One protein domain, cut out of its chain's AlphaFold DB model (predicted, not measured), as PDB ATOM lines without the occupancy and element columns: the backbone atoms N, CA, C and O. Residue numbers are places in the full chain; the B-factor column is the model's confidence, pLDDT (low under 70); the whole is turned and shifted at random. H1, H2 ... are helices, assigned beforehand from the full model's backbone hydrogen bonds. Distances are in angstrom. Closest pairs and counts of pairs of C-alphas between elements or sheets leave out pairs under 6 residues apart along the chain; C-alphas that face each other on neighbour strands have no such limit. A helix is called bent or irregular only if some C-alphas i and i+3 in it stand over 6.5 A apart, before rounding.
ATOM      1  N   ASP A 164     193.826 144.572 213.693       93.88
ATOM      2  CA  ASP A 164     193.535 143.401 212.860       93.88
ATOM      3  C   ASP A 164     193.111 143.800 211.442       93.88
ATOM      4  O   ASP A 164     193.675 143.301 210.473       93.88
ATOM      5  N   SER A 165     192.214 144.784 211.294       93.00
ATOM      6  CA  SER A 165     191.814 145.249 209.955       93.00
ATOM      7  C   SER A 165     192.958 145.922 209.192       93.00
ATOM      8  O   SER A 165     193.028 145.849 207.966       93.00
ATOM      9  N   PHE A 166     193.886 146.561 209.910       92.56
ATOM     10  CA  PHE A 166     195.081 147.130 209.301       92.56
ATOM     11  C   PHE A 166     196.081 146.052 208.871       92.56
ATOM     12  O   PHE A 166     196.715 146.171 207.826       92.56
ATOM     13  N   VAL A 167     196.203 144.977 209.645       93.81
ATOM     14  CA  VAL A 167     196.996 143.806 209.269       93.81
ATOM     15  C   VAL A 167     196.428 143.131 208.021       93.81
ATOM     16  O   VAL A 167     197.203 142.801 207.125       93.81
ATOM     17  N   ASP A 168     195.105 142.982 207.931       93.62
ATOM     18  CA  ASP A 168     194.438 142.453 206.738       93.62
ATOM     19  C   ASP A 168     194.730 143.331 205.513       93.62
ATOM     20  O   ASP A 168     195.156 142.822 204.480       93.62
ATOM     21  N   PHE A 169     194.642 144.659 205.658       92.44
ATOM     22  CA  PHE A 169     195.026 145.615 204.613       92.44
ATOM     23  C   PHE A 169     196.487 145.450 204.148       92.44
ATOM     24  O   PHE A 169     196.764 145.438 202.946       92.44
ATOM     25  N   LEU A 170     197.444 145.298 205.074       93.31
ATOM     26  CA  LEU A 170     198.847 145.035 204.722       93.31
ATOM     27  C   LEU A 170     199.013 143.680 204.013       93.31
ATOM     28  O   LEU A 170     199.814 143.561 203.081       93.31
ATOM     29  N   GLY A 171     198.236 142.677 204.428       94.06
ATOM     30  CA  GLY A 171     198.139 141.381 203.765       94.06
ATOM     31  C   GLY A 171     197.642 141.508 202.325       94.06
ATOM     32  O   GLY A 171     198.272 140.954 201.423       94.06
ATOM     33  N   ASP A 172     196.592 142.298 202.092       92.69
ATOM     34  CA  ASP A 172     196.033 142.578 200.765       92.69
ATOM     35  C   ASP A 172     197.066 143.280 199.857       92.69
ATOM     36  O   ASP A 172     197.234 142.900 198.692       92.69
ATOM     37  N   LEU A 173     197.845 144.242 200.378       91.69
ATOM     38  CA  LEU A 173     198.946 144.883 199.634       91.69
ATOM     39  C   LEU A 173     200.015 143.870 199.193       91.69
ATOM     40  O   LEU A 173     200.444 143.863 198.034       91.69
ATOM     41  N   ILE A 174     200.440 142.986 200.096       93.06
ATOM     42  CA  ILE A 174     201.429 141.945 199.782       93.06
ATOM     43  C   ILE A 174     200.845 140.913 198.811       93.06
ATOM     44  O   ILE A 174     201.533 140.500 197.871       93.06
ATOM     45  N   GLY A 175     199.578 140.534 198.978       92.25
ATOM     46  CA  GLY A 175     198.853 139.671 198.047       92.25
ATOM     47  C   GLY A 175     198.845 140.249 196.632       92.25
ATOM     48  O   GLY A 175     199.193 139.557 195.675       92.25
ATOM     49  N   SER A 176     198.591 141.554 196.517       89.31
ATOM     50  CA  SER A 176     198.612 142.308 195.255       89.31
ATOM     51  C   SER A 176     199.993 142.315 194.589       89.31
ATOM     52  O   SER A 176     200.120 142.266 193.364       89.31
ATOM     53  N   SER A 177     201.066 142.311 195.386       88.56
ATOM     54  CA  SER A 177     202.436 142.175 194.878       88.56
ATOM     55  C   SER A 177     202.762 140.766 194.357       88.56
ATOM     56  O   SER A 177     203.797 140.576 193.722       88.56
ATOM     57  N   SER A 178     201.906 139.771 194.602       87.31
ATOM     58  CA  SER A 178     202.105 138.377 194.181       87.31
ATOM     59  C   SER A 178     201.332 138.005 192.909       87.31
ATOM     60  O   SER A 178     201.425 136.864 192.455       87.31
ATOM     61  N   GLU A 179     200.602 138.951 192.305       87.12
ATOM     62  CA  GLU A 179     199.908 138.754 191.028       87.12
ATOM     63  C   GLU A 179     200.888 138.317 189.917       87.12
ATOM     64  O   GLU A 179     202.003 138.831 189.775       87.12
ATOM     65  N   VAL A 180     200.465 137.353 189.098       86.75
ATOM     66  CA  VAL A 180     201.258 136.833 187.975       86.75
ATOM     67  C   VAL A 180     200.968 137.651 186.717       86.75
ATOM     68  O   VAL A 180     199.826 138.005 186.445       86.75
ATOM     69  N   GLY A 181     201.998 137.915 185.908       88.75
ATOM     70  CA  GLY A 181     201.839 138.591 184.614       88.75
ATOM     71  C   GLY A 181     201.710 140.114 184.694       88.75
ATOM     72  O   GLY A 181     201.413 140.742 183.682       88.75
ATOM     73  N   ILE A 182     201.959 140.712 185.863       92.88
ATOM     74  CA  ILE A 182     202.004 142.168 186.037       92.88
ATOM     75  C   ILE A 182     203.443 142.716 186.009       92.88
ATOM     76  O   ILE A 182     204.392 141.983 186.314       92.88
ATOM     77  N   PRO A 183     203.637 144.007 185.674       95.69
ATOM     78  CA  PRO A 183     204.960 144.629 185.674       95.69
ATOM     79  C   PRO A 183     205.636 144.604 187.053       95.69
ATOM     80  O   PRO A 183     204.985 144.861 188.068       95.69
ATOM     81  N   GLN A 184     206.961 144.406 187.089       96.75
ATOM     82  CA  GLN A 184     207.743 144.447 188.336       96.75
ATOM     83  C   GLN A 184     207.537 145.767 189.094       96.75
ATOM     84  O   GLN A 184     207.333 145.746 190.298       96.75
ATOM     85  N   VAL A 185     207.474 146.900 188.388       96.38
ATOM     86  CA  VAL A 185     207.267 148.232 188.985       96.38
ATOM     87  C   VAL A 185     205.931 148.389 189.728       96.38
ATOM     88  O   VAL A 185     205.846 149.163 190.676       96.38
ATOM     89  N   ARG A 186     204.892 147.622 189.362       95.31
ATOM     90  CA  ARG A 186     203.630 147.574 190.124       95.31
ATOM     91  C   ARG A 186     203.833 146.851 191.451       95.31
ATOM     92  O   ARG A 186     203.397 147.330 192.491       95.31
ATOM     93  N   ARG A 187     204.491 145.691 191.396       95.62
ATOM     94  CA  ARG A 187     204.796 144.856 192.567       95.62
ATOM     95  C   ARG A 187     205.707 145.609 193.536       95.62
ATOM     96  O   ARG A 187     205.414 145.676 194.724       95.62
ATOM     97  N   ASP A 188     206.746 146.240 192.995       96.62
ATOM     98  CA  ASP A 188     207.698 147.088 193.709       96.62
ATOM     99  C   ASP A 188     206.994 148.223 194.463       96.62
ATOM    100  O   ASP A 188     207.335 148.493 195.612       96.62
ATOM    101  N   TRP A 189     205.974 148.851 193.868       94.75
ATOM    102  CA  TRP A 189     205.212 149.911 194.530       94.75
ATOM    103  C   TRP A 189     204.426 149.412 195.750       94.75
ATOM    104  O   TRP A 189     204.492 150.036 196.804       94.75
ATOM    105  N   PHE A 190     203.740 148.268 195.659       94.06
ATOM    106  CA  PHE A 190     203.027 147.699 196.814       94.06
ATOM    107  C   PHE A 190     203.974 147.300 197.946       94.06
ATOM    108  O   PHE A 190     203.697 147.576 199.113       94.06
ATOM    109  N   ILE A 191     205.114 146.699 197.601       96.38
ATOM    110  CA  ILE A 191     206.153 146.340 198.573       96.38
ATOM    111  C   ILE A 191     206.739 147.594 199.220       96.38
ATOM    112  O   ILE A 191     206.900 147.627 200.438       96.38
ATOM    113  N   TYR A 192     207.005 148.638 198.434       96.25
ATOM    114  CA  TYR A 192     207.459 149.924 198.950       96.25
ATOM    115  C   TYR A 192     206.459 150.507 199.952       96.25
ATOM    116  O   TYR A 192     206.860 150.856 201.056       96.25
ATOM    117  N   VAL A 193     205.165 150.559 199.607       92.81
ATOM    118  CA  VAL A 193     204.107 151.066 200.498       92.81
ATOM    119  C   VAL A 193     204.051 150.263 201.797       92.81
ATOM    120  O   VAL A 193     204.049 150.859 202.871       92.81
ATOM    121  N   PHE A 194     204.081 148.929 201.720       95.06
ATOM    122  CA  PHE A 194     204.113 148.068 202.904       95.06
ATOM    123  C   PHE A 194     205.315 148.384 203.809       95.06
ATOM    124  O   PHE A 194     205.136 148.639 204.999       95.06
ATOM    125  N   LEU A 195     206.533 148.414 203.254       96.62
ATOM    126  CA  LEU A 195     207.748 148.713 204.022       96.62
ATOM    127  C   LEU A 195     207.704 150.126 204.612       96.62
ATOM    128  O   LEU A 195     208.102 150.329 205.757       96.62
ATOM    129  N   HIS A 196     207.149 151.081 203.867       92.44
ATOM    130  CA  HIS A 196     206.941 152.454 204.307       92.44
ATOM    131  C   HIS A 196     205.883 152.571 205.417       92.44
ATOM    132  O   HIS A 196     205.837 153.586 206.087       92.44
ATOM    133  N   CYS A 197     205.035 151.584 205.699       93.25
ATOM    134  CA  CYS A 197     204.141 151.657 206.865       93.25
ATOM    135  C   CYS A 197     204.864 151.309 208.180       93.25
ATOM    136  O   CYS A 197     204.493 151.780 209.258       93.25
ATOM    137  N   LEU A 198     205.901 150.475 208.111       95.56
ATOM    138  CA  LEU A 198     206.492 149.826 209.280       95.56
ATOM    139  C   LEU A 198     207.212 150.753 210.278       95.56
ATOM    140  O   LEU A 198     207.140 150.457 211.471       95.56
ATOM    141  N   PRO A 199     207.852 151.876 209.893       94.56
ATOM    142  CA  PRO A 199     208.427 152.806 210.875       94.56
ATOM    143  C   PRO A 199     207.381 153.397 211.833       94.56
ATOM    144  O   PRO A 199     207.672 153.702 212.991       94.56
ATOM    145  N   TRP A 200     206.135 153.515 211.374       91.31
ATOM    146  CA  TRP A 200     205.038 154.072 212.155       91.31
ATOM    147  C   TRP A 200     204.363 153.018 213.033       91.31
ATOM    148  O   TRP A 200     204.136 153.277 214.213       91.31
ATOM    149  N   VAL A 201     204.075 151.831 212.491       92.31
ATOM    150  CA  VAL A 201     203.185 150.827 213.120       92.31
ATOM    151  C   VAL A 201     203.861 149.485 213.434       92.31
ATOM    152  O   VAL A 201     203.278 148.622 214.087       92.31
ATOM    153  N   GLY A 202     205.110 149.290 213.003       94.50
ATOM    154  CA  GLY A 202     205.830 148.021 213.128       94.50
ATOM    155  C   GLY A 202     205.989 147.546 214.572       94.50
ATOM    156  O   GLY A 202     205.927 146.345 214.818       94.50
ATOM    157  N   GLN A 203     206.116 148.470 215.531       95.69
ATOM    158  CA  GLN A 203     206.170 148.125 216.951       95.69
ATOM    159  C   GLN A 203     204.852 147.499 217.436       95.69
ATOM    160  O   GLN A 203     204.877 146.399 217.982       95.69
ATOM    161  N   GLU A 204     203.710 148.146 217.186       93.88
ATOM    162  CA  GLU A 204     202.385 147.641 217.586       93.88
ATOM    163  C   GLU A 204     202.093 146.279 216.925       93.88
ATOM    164  O   GLU A 204     201.619 145.348 217.581       93.88
ATOM    165  N   LEU A 205     202.448 146.127 215.642       94.44
ATOM    166  CA  LEU A 205     202.344 144.860 214.913       94.44
ATOM    167  C   LEU A 205     203.205 143.760 215.536       94.44
ATOM    168  O   LEU A 205     202.747 142.632 215.690       94.44
ATOM    169  N   ALA A 206     204.451 144.069 215.892       96.25
ATOM    170  CA  ALA A 206     205.364 143.097 216.473       96.25
ATOM    171  C   ALA A 206     204.973 142.687 217.896       96.25
ATOM    172  O   ALA A 206     205.249 141.559 218.290       96.25
ATOM    173  N   GLU A 207     204.342 143.576 218.662       96.06
ATOM    174  CA  GLU A 207     203.889 143.281 220.023       96.06
ATOM    175  C   GLU A 207     202.609 142.434 220.046       96.06
ATOM    176  O   GLU A 207     202.448 141.603 220.938       96.06
ATOM    177  N   LYS A 208     201.706 142.625 219.074       95.81
ATOM    178  CA  LYS A 208     200.366 142.011 219.092       95.81
ATOM    179  C   LYS A 208     200.131 140.933 218.032       95.81
ATOM    180  O   LYS A 208     199.399 139.995 218.315       95.81
ATOM    181  N   ASN A 209     200.766 141.030 216.861       95.12
ATOM    182  CA  ASN A 209     200.565 140.148 215.698       95.12
ATOM    183  C   ASN A 209     201.912 139.725 215.053       95.12
ATOM    184  O   ASN A 209     202.086 139.746 213.830       95.12
ATOM    185  N   GLN A 210     202.891 139.325 215.880       95.62
ATOM    186  CA  GLN A 210     204.272 139.027 215.461       95.62
ATOM    187  C   GLN A 210     204.387 137.953 214.366       95.62
ATOM    188  O   GLN A 210     205.204 138.091 213.447       95.62
ATOM    189  N   ASP A 211     203.605 136.877 214.471       96.25
ATOM    190  CA  ASP A 211     203.671 135.745 213.541       96.25
ATOM    191  C   ASP A 211     203.236 136.165 212.134       96.25
ATOM    192  O   ASP A 211     203.918 135.865 211.153       96.25
ATOM    193  N   GLN A 212     202.150 136.938 212.035       95.62
ATOM    194  CA  GLN A 212     201.653 137.446 210.759       95.62
ATOM    195  C   GLN A 212     202.597 138.488 210.157       95.62
ATOM    196  O   GLN A 212     202.877 138.433 208.960       95.62
ATOM    197  N   LEU A 213     203.167 139.382 210.976       96.94
ATOM    198  CA  LEU A 213     204.215 140.302 210.523       96.94
ATOM    199  C   LEU A 213     205.426 139.542 209.970       96.94
ATOM    200  O   LEU A 213     205.951 139.899 208.919       96.94
ATOM    201  N   THR A 214     205.858 138.476 210.646       97.75
ATOM    202  CA  THR A 214     206.983 137.651 210.187       97.75
ATOM    203  C   THR A 214     206.655 136.955 208.868       97.75
ATOM    204  O   THR A 214     207.445 137.045 207.935       97.75
ATOM    205  N   ALA A 215     205.466 136.361 208.740       97.50
ATOM    206  CA  ALA A 215     205.027 135.732 207.496       97.50
ATOM    207  C   ALA A 215     204.980 136.726 206.319       97.50
ATOM    208  O   ALA A 215     205.417 136.399 205.216       97.50
ATOM    209  N   MET A 216     204.492 137.948 206.554       97.25
ATOM    210  CA  MET A 216     204.495 139.028 205.564       97.25
ATOM    211  C   MET A 216     205.921 139.404 205.138       97.25
ATOM    212  O   MET A 216     206.215 139.449 203.944       97.25
ATOM    213  N   LEU A 217     206.827 139.604 206.101       98.00
ATOM    214  CA  LEU A 217     208.239 139.906 205.840       98.00
ATOM    215  C   LEU A 217     208.938 138.786 205.045       98.00
ATOM    216  O   LEU A 217     209.699 139.092 204.132       98.00
ATOM    217  N   ASP A 218     208.633 137.515 205.314       97.81
ATOM    218  CA  ASP A 218     209.189 136.376 204.567       97.81
ATOM    219  C   ASP A 218     208.735 136.365 203.093       97.81
ATOM    220  O   ASP A 218     209.477 135.938 202.203       97.81
ATOM    221  N   VAL A 219     207.507 136.818 202.805       97.12
ATOM    222  CA  VAL A 219     207.019 136.978 201.423       97.12
ATOM    223  C   VAL A 219     207.777 138.103 200.720       97.12
ATOM    224  O   VAL A 219     208.232 137.909 199.588       97.12
ATOM    225  N   VAL A 220     207.962 139.244 201.395       97.56
ATOM    226  CA  VAL A 220     208.751 140.366 200.866       97.56
ATOM    227  C   VAL A 220     210.184 139.928 200.572       97.56
ATOM    228  O   VAL A 220     210.674 140.153 199.467       97.56
ATOM    229  N   GLU A 221     210.837 139.234 201.503       98.25
ATOM    230  CA  GLU A 221     212.207 138.752 201.331       98.25
ATOM    231  C   GLU A 221     212.342 137.849 200.098       98.25
ATOM    232  O   GLU A 221     213.219 138.064 199.257       98.25
ATOM    233  N   LYS A 222     211.446 136.867 199.936       97.06
ATOM    234  CA  LYS A 222     211.432 135.984 198.756       97.06
ATOM    235  C   LYS A 222     211.258 136.770 197.463       97.06
ATOM    236  O   LYS A 222     211.930 136.474 196.472       97.06
ATOM    237  N   TYR A 223     210.374 137.768 197.464       96.69
ATOM    238  CA  TYR A 223     210.189 138.631 196.310       96.69
ATOM    239  C   TYR A 223     211.472 139.398 195.976       96.69
ATOM    240  O   TYR A 223     211.935 139.299 194.839       96.69
ATOM    241  N   LEU A 224     212.083 140.082 196.949       97.12
ATOM    242  CA  LEU A 224     213.285 140.901 196.750       97.12
ATOM    243  C   LEU A 224     214.456 140.099 196.162       97.12
ATOM    244  O   LEU A 224     215.132 140.586 195.253       97.12
ATOM    245  N   HIS A 225     214.639 138.848 196.594       96.75
ATOM    246  CA  HIS A 225     215.643 137.933 196.035       96.75
ATOM    247  C   HIS A 225     215.386 137.553 194.566       96.75
ATOM    248  O   HIS A 225     216.323 137.204 193.849       96.75
ATOM    249  N   SER A 226     214.134 137.610 194.105       95.25
ATOM    250  CA  SER A 226     213.737 137.228 192.740       95.25
ATOM    251  C   SER A 226     213.690 138.391 191.739       95.25
ATOM    252  O   SER A 226     213.473 138.161 190.548       95.25
ATOM    253  N   ARG A 227     213.860 139.638 192.200       96.31
ATOM    254  CA  ARG A 227     213.727 140.843 191.363       96.31
ATOM    255  C   ARG A 227     214.825 140.941 190.305       96.31
ATOM    256  O   ARG A 227     215.995 140.665 190.569       96.31
ATOM    257  N   ASN A 228     214.464 141.443 189.123       96.25
ATOM    258  CA  ASN A 228     215.440 141.915 188.146       96.25
ATOM    259  C   ASN A 228     215.993 143.276 188.607       96.25
ATOM    260  O   ASN A 228     215.232 144.213 188.865       96.25
ATOM    261  N   LYS A 229     217.325 143.377 188.674       97.06
ATOM    262  CA  LYS A 229     218.073 144.566 189.121       97.06
ATOM    263  C   LYS A 229     218.988 145.144 188.034       97.06
ATOM    264  O   LYS A 229     219.929 145.875 188.325       97.06
ATOM    265  N   GLU A 230     218.746 144.834 186.761       95.50
ATOM    266  CA  GLU A 230     219.568 145.329 185.643       95.50
ATOM    267  C   GLU A 230     219.541 146.860 185.533       95.50
ATOM    268  O   GLU A 230     220.537 147.470 185.138       95.50
ATOM    269  N   HIS A 231     218.439 147.484 185.963       96.38
ATOM    270  CA  HIS A 231     218.277 148.937 186.011       96.38
ATOM    271  C   HIS A 231     219.277 149.630 186.954       96.38
ATOM    272  O   HIS A 231     219.626 150.782 186.720       96.38
ATOM    273  N   VAL A 232     219.811 148.951 187.977       97.31
ATOM    274  CA  VAL A 232     220.747 149.563 188.941       97.31
ATOM    275  C   VAL A 232     221.979 150.126 188.231       97.31
ATOM    276  O   VAL A 232     222.403 151.249 188.499       97.31
ATOM    277  N   LYS A 233     222.515 149.396 187.245       95.25
ATOM    278  CA  LYS A 233     223.748 149.788 186.545       95.25
ATOM    279  C   LYS A 233     223.628 151.111 185.790       95.25
ATOM    280  O   LYS A 233     224.629 151.818 185.681       95.25
ATOM    281  N   ILE A 234     222.442 151.414 185.260       95.81
ATOM    282  CA  ILE A 234     222.172 152.643 184.499       95.81
ATOM    283  C   ILE A 234     221.681 153.790 185.395       95.81
ATOM    284  O   ILE A 234     221.741 154.943 184.978       95.81
ATOM    285  N   LEU A 235     221.229 153.495 186.620       97.88
ATOM    286  CA  LEU A 235     220.684 154.486 187.555       97.88
ATOM    287  C   LEU A 235     221.648 154.890 188.684       97.88
ATOM    288  O   LEU A 235     221.450 155.934 189.300       97.88
ATOM    289  N   GLN A 236     222.693 154.106 188.958       97.44
ATOM    290  CA  GLN A 236     223.721 154.461 189.941       97.44
ATOM    291  C   GLN A 236     224.533 155.683 189.498       97.44
ATOM    292  O   GLN A 236     224.996 155.736 188.360       97.44
ATOM    293  N   VAL A 237     224.777 156.629 190.410       98.38
ATOM    294  CA  VAL A 237     225.628 157.800 190.131       98.38
ATOM    295  C   VAL A 237     227.093 157.398 189.996       98.38
ATOM    296  O   VAL A 237     227.767 157.858 189.078       98.38
ATOM    297  N   TRP A 238     227.569 156.505 190.865       98.38
ATOM    298  CA  TRP A 238     228.903 155.911 190.788       98.38
ATOM    299  C   TRP A 238     228.804 154.408 190.577       98.38
ATOM    300  O   TRP A 238     228.123 153.715 191.322       98.38
ATOM    301  N   THR A 239     229.554 153.903 189.604       95.75
ATOM    302  CA  THR A 239     229.690 152.461 189.335       95.75
ATOM    303  C   THR A 239     230.557 151.738 190.364       95.75
ATOM    304  O   THR A 239     230.495 150.517 190.488       95.75
ATOM    305  N   LYS A 240     231.391 152.489 191.091       92.75
ATOM    306  CA  LYS A 240     232.267 152.000 192.155       92.75
ATOM    307  C   LYS A 240     232.535 153.131 193.143       92.75
ATOM    308  O   LYS A 240     233.140 154.133 192.772       92.75
ATOM    309  N   SER A 241     232.120 152.974 194.391       91.31
ATOM    310  CA  SER A 241     232.326 153.961 195.457       91.31
ATOM    311  C   SER A 241     232.472 153.243 196.799       91.31
ATOM    312  O   SER A 241     232.066 152.089 196.922       91.31
ATOM    313  N   ILE A 242     233.068 153.910 197.792       92.00
ATOM    314  CA  ILE A 242     233.128 153.383 199.164       92.00
ATOM    315  C   ILE A 242     231.733 153.298 199.797       92.00
ATOM    316  O   ILE A 242     231.506 152.445 200.648       92.00
ATOM    317  N   HIS A 243     230.808 154.158 199.357       94.50
ATOM    318  CA  HIS A 243     229.390 154.040 199.676       94.50
ATOM    319  C   HIS A 243     228.698 153.417 198.476       94.50
ATOM    320  O   HIS A 243     228.681 153.996 197.381       94.50
ATOM    321  N   GLU A 244     228.154 152.227 198.684       94.12
ATOM    322  CA  GLU A 244     227.393 151.525 197.665       94.12
ATOM    323  C   GLU A 244     226.183 152.362 197.230       94.12
ATOM    324  O   GLU A 244     225.544 153.035 198.037       94.12
ATOM    325  N   GLN A 245     225.917 152.374 195.924       97.69
ATOM    326  CA  GLN A 245     224.729 153.009 195.359       97.69
ATOM    327  C   GLN A 245     223.650 151.928 195.263       97.69
ATOM    328  O   GLN A 245     223.549 151.219 194.262       97.69
ATOM    329  N   GLU A 246     222.916 151.751 196.356       97.94
ATOM    330  CA  GLU A 246     222.004 150.624 196.543       97.94
ATOM    331  C   GLU A 246     220.679 150.812 195.804       97.94
ATOM    332  O   GLU A 246     220.156 151.920 195.673       97.94
ATOM    333  N   GLU A 247     220.092 149.710 195.352       98.19
ATOM    334  CA  GLU A 247     218.723 149.709 194.845       98.19
ATOM    335  C   GLU A 247     217.747 150.082 195.977       98.19
ATOM    336  O   GLU A 247     217.908 149.645 197.118       98.19
ATOM    337  N   TYR A 248     216.758 150.934 195.691       98.38
ATOM    338  CA  TYR A 248     215.959 151.578 196.740       98.38
ATOM    339  C   TYR A 248     215.159 150.625 197.636       98.38
ATOM    340  O   TYR A 248     215.042 150.891 198.833       98.38
ATOM    341  N   LEU A 249     214.636 149.517 197.102       98.44
ATOM    342  CA  LEU A 249     213.924 148.525 197.908       98.44
ATOM    343  C   LEU A 249     214.883 147.658 198.711       98.44
ATOM    344  O   LEU A 249     214.552 147.314 199.840       98.44
ATOM    345  N   ASP A 250     216.055 147.325 198.170       98.56
ATOM    346  CA  ASP A 250     217.079 146.611 198.938       98.56
ATOM    347  C   ASP A 250     217.574 147.462 200.120       98.56
ATOM    348  O   ASP A 250     217.670 146.969 201.246       98.56
ATOM    349  N   CYS A 251     217.811 148.756 199.884       98.62
ATOM    350  CA  CYS A 251     218.237 149.693 200.920       98.62
ATOM    351  C   CYS A 251     217.153 149.863 201.999       98.62
ATOM    352  O   CYS A 251     217.437 149.740 203.193       98.62
ATOM    353  N   LEU A 252     215.892 150.071 201.593       98.56
ATOM    354  CA  LEU A 252     214.766 150.171 202.525       98.56
ATOM    355  C   LEU A 252     214.545 148.862 203.292       98.56
ATOM    356  O   LEU A 252     214.286 148.879 204.492       98.56
ATOM    357  N   TRP A 253     214.700 147.714 202.635       98.75
ATOM    358  CA  TRP A 253     214.630 146.412 203.290       98.75
ATOM    359  C   TRP A 253     215.693 146.262 204.379       98.75
ATOM    360  O   TRP A 253     215.362 145.895 205.507       98.75
ATOM    361  N   ALA A 254     216.948 146.617 204.092       98.75
ATOM    362  CA  ALA A 254     218.020 146.613 205.085       98.75
ATOM    363  C   ALA A 254     217.714 147.554 206.268       98.75
ATOM    364  O   ALA A 254     217.940 147.189 207.425       98.75
ATOM    365  N   GLN A 255     217.125 148.724 205.998       98.75
ATOM    366  CA  GLN A 255     216.677 149.666 207.031       98.75
ATOM    367  C   GLN A 255     215.568 149.093 207.916       98.75
ATOM    368  O   GLN A 255     215.627 149.225 209.139       98.75
ATOM    369  N   ILE A 256     214.589 148.406 207.324       98.62
ATOM    370  CA  ILE A 256     213.522 147.724 208.062       98.62
ATOM    371  C   ILE A 256     214.067 146.554 208.882       98.62
ATOM    372  O   ILE A 256     213.675 146.385 210.037       98.62
ATOM    373  N   LEU A 257     215.001 145.764 208.345       98.56
ATOM    374  CA  LEU A 257     215.650 144.692 209.103       98.56
ATOM    375  C   LEU A 257     216.443 145.239 210.291       98.56
ATOM    376  O   LEU A 257     216.367 144.677 211.388       98.56
ATOM    377  N   LYS A 258     217.155 146.357 210.108       98.56
ATOM    378  CA  LYS A 258     217.823 147.041 211.213       98.56
ATOM    379  C   LYS A 258     216.813 147.533 212.251       98.56
ATOM    380  O   LYS A 258     216.985 147.216 213.428       98.56
ATOM    381  N   LEU A 259     215.734 148.199 211.838       98.50
ATOM    382  CA  LEU A 259     214.657 148.624 212.736       98.50
ATOM    383  C   LEU A 259     214.071 147.436 213.522       98.50
ATOM    384  O   LEU A 259     213.913 147.515 214.739       98.50
ATOM    385  N   ARG A 260     213.816 146.302 212.858       98.12
ATOM    386  CA  ARG A 260     213.369 145.055 213.499       98.12
ATOM    387  C   ARG A 260     214.385 144.555 214.529       98.12
ATOM    388  O   ARG A 260     213.990 144.173 215.630       98.12
ATOM    389  N   SER A 261     215.680 144.571 214.203       98.12
ATOM    390  CA  SER A 261     216.755 144.171 215.127       98.12
ATOM    391  C   SER A 261     216.854 145.092 216.351       98.12
ATOM    392  O   SER A 261     217.096 144.623 217.464       98.12
ATOM    393  N   ASP A 262     216.527 146.373 216.166       97.88
ATOM    394  CA  ASP A 262     216.423 147.388 217.216       97.88
ATOM    395  C   ASP A 262     215.057 147.342 217.944       97.88
ATOM    396  O   ASP A 262     214.692 148.254 218.687       97.88
ATOM    397  N   ARG A 263     214.304 146.242 217.778       97.50
ATOM    398  CA  ARG A 263     212.985 145.988 218.383       97.50
ATOM    399  C   ARG A 263     211.937 147.035 218.010       97.50
ATOM    400  O   ARG A 263     211.138 147.426 218.856       97.50
ATOM    401  N   TRP A 264     211.955 147.472 216.753       97.31
ATOM    402  CA  TRP A 264     211.027 148.456 216.189       97.31
ATOM    403  C   TRP A 264     211.074 149.826 216.868       97.31
ATOM    404  O   TRP A 264     210.107 150.581 216.806       97.31
ATOM    405  N   LYS A 265     212.200 150.158 217.507       95.25
ATOM    406  CA  LYS A 265     212.413 151.455 218.150       95.25
ATOM    407  C   LYS A 265     213.263 152.352 217.267       95.25
ATOM    408  O   LYS A 265     214.375 151.989 216.901       95.25
ATOM    409  N   GLU A 266     212.755 153.547 217.011       93.62
ATOM    410  CA  GLU A 266     213.441 154.632 216.311       93.62
ATOM    411  C   GLU A 266     213.363 155.923 217.144       93.62
ATOM    412  O   GLU A 266     212.646 155.980 218.147       93.62
ATOM    413  N   LYS A 267     214.172 156.931 216.798       90.38
ATOM    414  CA  LYS A 267     214.295 158.181 217.583       90.38
ATOM    415  C   LYS A 267     213.851 159.442 216.838       90.38
ATOM    416  O   LYS A 267     214.138 160.546 217.299       90.38
ATOM    417  N   PHE A 268     213.227 159.299 215.677       91.00
ATOM    418  CA  PHE A 268     213.010 160.386 214.731       91.00
ATOM    419  C   PHE A 268     211.548 160.834 214.630       91.00
ATOM    420  O   PHE A 268     211.277 162.023 214.454       91.00
ATOM    421  N   ILE A 269     210.593 159.911 214.738       90.94
ATOM    422  CA  ILE A 269     209.163 160.200 214.646       90.94
ATOM    423  C   ILE A 269     208.682 160.782 215.979       90.94
ATOM    424  O   ILE A 269     208.708 160.127 217.021       90.94
ATOM    425  N   THR A 270     208.179 162.016 215.944       90.88
ATOM    426  CA  THR A 270     207.538 162.640 217.107       90.88
ATOM    427  C   THR A 270     206.102 162.135 217.237       90.88
ATOM    428  O   THR A 270     205.232 162.491 216.445       90.88
ATOM    429  N   ARG A 271     205.841 161.294 218.241       91.88
ATOM    430  CA  ARG A 271     204.548 160.619 218.459       91.88
ATOM    431  C   ARG A 271     203.659 161.409 219.424       91.88
ATOM    432  O   ARG A 271     203.616 161.121 220.616       91.88
ATOM    433  N   HIS A 272     202.971 162.434 218.917       92.38
ATOM    434  CA  HIS A 272     202.186 163.368 219.744       92.38
ATOM    435  C   HIS A 272     201.016 162.714 220.497       92.38
ATOM    436  O   HIS A 272     200.700 163.129 221.610       92.38
ATOM    437  N   TYR A 273     200.417 161.662 219.937       92.00
ATOM    438  CA  TYR A 273     199.308 160.918 220.541       92.00
ATOM    439  C   TYR A 273     199.640 160.285 221.895       92.00
ATOM    440  O   TYR A 273     198.730 160.099 222.694       92.00
ATOM    441  N   VAL A 274     200.920 160.030 222.198       92.44
ATOM    442  CA  VAL A 274     201.351 159.470 223.495       92.44
ATOM    443  C   VAL A 274     200.965 160.385 224.665       92.44
ATOM    444  O   VAL A 274     200.656 159.917 225.757       92.44
ATOM    445  N   ALA A 275     200.910 161.705 224.446       93.12
ATOM    446  CA  ALA A 275     200.452 162.654 225.465       93.12
ATOM    447  C   ALA A 275     198.948 162.527 225.784       93.12
ATOM    448  O   ALA A 275     198.483 163.071 226.785       93.12
ATOM    449  N   PHE A 276     198.196 161.801 224.953       93.56
ATOM    450  CA  PHE A 276     196.747 161.642 225.024       93.56
ATOM    451  C   PHE A 276     196.311 160.193 225.272       93.56
ATOM    452  O   PHE A 276     195.130 159.893 225.104       93.56
ATOM    453  N   ASP A 277     197.213 159.305 225.709       90.06
ATOM    454  CA  ASP A 277     196.914 157.885 225.954       90.06
ATOM    455  C   ASP A 277     195.648 157.683 226.801       90.06
ATOM    456  O   ASP A 277     194.822 156.834 226.482       90.06
ATOM    457  N   GLY A 278     195.446 158.502 227.841       90.00
ATOM    458  CA  GLY A 278     194.243 158.439 228.679       90.00
ATOM    459  C   GLY A 278     192.948 158.772 227.929       90.00
ATOM    460  O   GLY A 278     191.942 158.104 228.131       90.00
ATOM    461  N   THR A 279     192.970 159.768 227.040       89.94
ATOM    462  CA  THR A 279     191.806 160.168 226.230       89.94
ATOM    463  C   THR A 279     191.523 159.162 225.114       89.94
ATOM    464  O   THR A 279     190.368 158.913 224.781       89.94
ATOM    465  N   LEU A 280     192.574 158.589 224.522       92.00
ATOM    466  CA  LEU A 280     192.468 157.667 223.390       92.00
ATOM    467  C   LEU A 280     192.184 156.219 223.818       92.00
ATOM    468  O   LEU A 280     191.692 155.442 223.004       92.00
ATOM    469  N   ALA A 281     192.472 155.844 225.071       89.44
ATOM    470  CA  ALA A 281     192.293 154.478 225.572       89.44
ATOM    471  C   ALA A 281     190.842 153.978 225.486       89.44
ATOM    472  O   ALA A 281     190.623 152.811 225.162       89.44
ATOM    473  N   ASP A 282     189.871 154.859 225.739       86.06
ATOM    474  CA  ASP A 282     188.442 154.528 225.739       86.06
ATOM    475  C   ASP A 282     187.765 154.775 224.375       86.06
ATOM    476  O   ASP A 282     186.560 154.554 224.222       86.06
TER     477      ASP A 282
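AT A GLANCE: This is residues 164 to 282 of the 575 residues of the protein "80 kDa nuclear cap-binding protein" of Acanthocheilonema viteae (UniProt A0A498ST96). The long kinked helix H2 is the middle of a loosely packed up-and-down bundle of four helices, with H1 along one side of it, H5 along the opposite side, and H3 between H1 and H5 on a third side. Two arms reach away from this bundle at far corners: residues 238 to 243, in the loop after the small helix H4, stick out at one, and residues 272 to 282, which include H6, stick out at the other. The printed part has 119 residues with six named helices, H1 to H6 in order along the chain, and no named strand; the class is all helix. The whole is only just loose, close to compact, with a radius of gyration of the C-alphas of 16.7 A, and its outline is flat, spanning 53 by 37 by 20 A.

IN THESE COORDINATES: H2, the longest helix, is residues 184 to 208, 31.7 A from first to last C-alpha, beginning at C-alpha 184 at (207.743, 144.447, 188.336). It has a kink of 83 degrees near residue 201 and is irregular, with C-alphas 200 and 203 standing 7.7 A apart. Before it comes H1, residues 164 to 176, 18.4 A long, from C-alpha 164 at (193.535, 143.401, 212.860). After it come H3, residues 210 to 226, 24.7 A long, and H4, the four residues 232 to 235. H5 is residues 248 to 261, 19.8 A long. H6 is residues 272 to 280, 11.8 A long, and ends at C-alpha 280 at (192.468, 157.667, 223.390); it is irregular too, with C-alphas 275 and 278 standing 8.2 A apart.

HOW THE PARTS SIT: H2 is the hub, touching three other helices. H1 touches it, with the closest C-alphas those of Leu 173 and Phe 190, 5.7 A apart, and the two form a helical hairpin that runs opposite ways at a shallow tilt of 22 degrees. H5 touches residues 188 to 199 of H2 alone; the closest C-alphas are those of Tyr 192 and Leu 249, 6.7 A apart, and the two run the same way at a shallow tilt of 12 degrees. H2 and H3 form a second helical hairpin, opposite ways at 25 degrees, a shallow tilt. They only just touch, with 3 pairs of C-alphas within 8 A, the closest being those of Leu 205 and Leu 213 at 6.6 A. H3 touches H1 with residues 216 to 220 alone, and the closest C-alphas, of Gly 171 and Met 216, are 7.0 A apart. H3 and H5 are close but not clearly touching, with the C-alphas of Leu 224 and Asp 250 at 7.2 A. H1 and H5 are apart. H4 and H6 touch no helix. In H1, H3 and H5 each O i to N i+4 pair is within hydrogen-bond range, against 16 of 21 in H2 and 2 of 5 in H6, where 5 of 6 O i to N i+3 pairs are within range; H4 is too short for an O i to N i+4 pair.

THE WHOLE: The two C-alphas farthest apart are those of Lys 240 and Asp 282, at 55.3 A. Without the stretches that stand free, the body of 102 residues spans 40 by 31 by 20 A. The link from H4 to H5, residues 236 to 247, is long; those from H2 to H3 and from H3 to H4 are tight. The printed part has no cut. Its mean pLDDT is 94.8, and no printed residue is under 70.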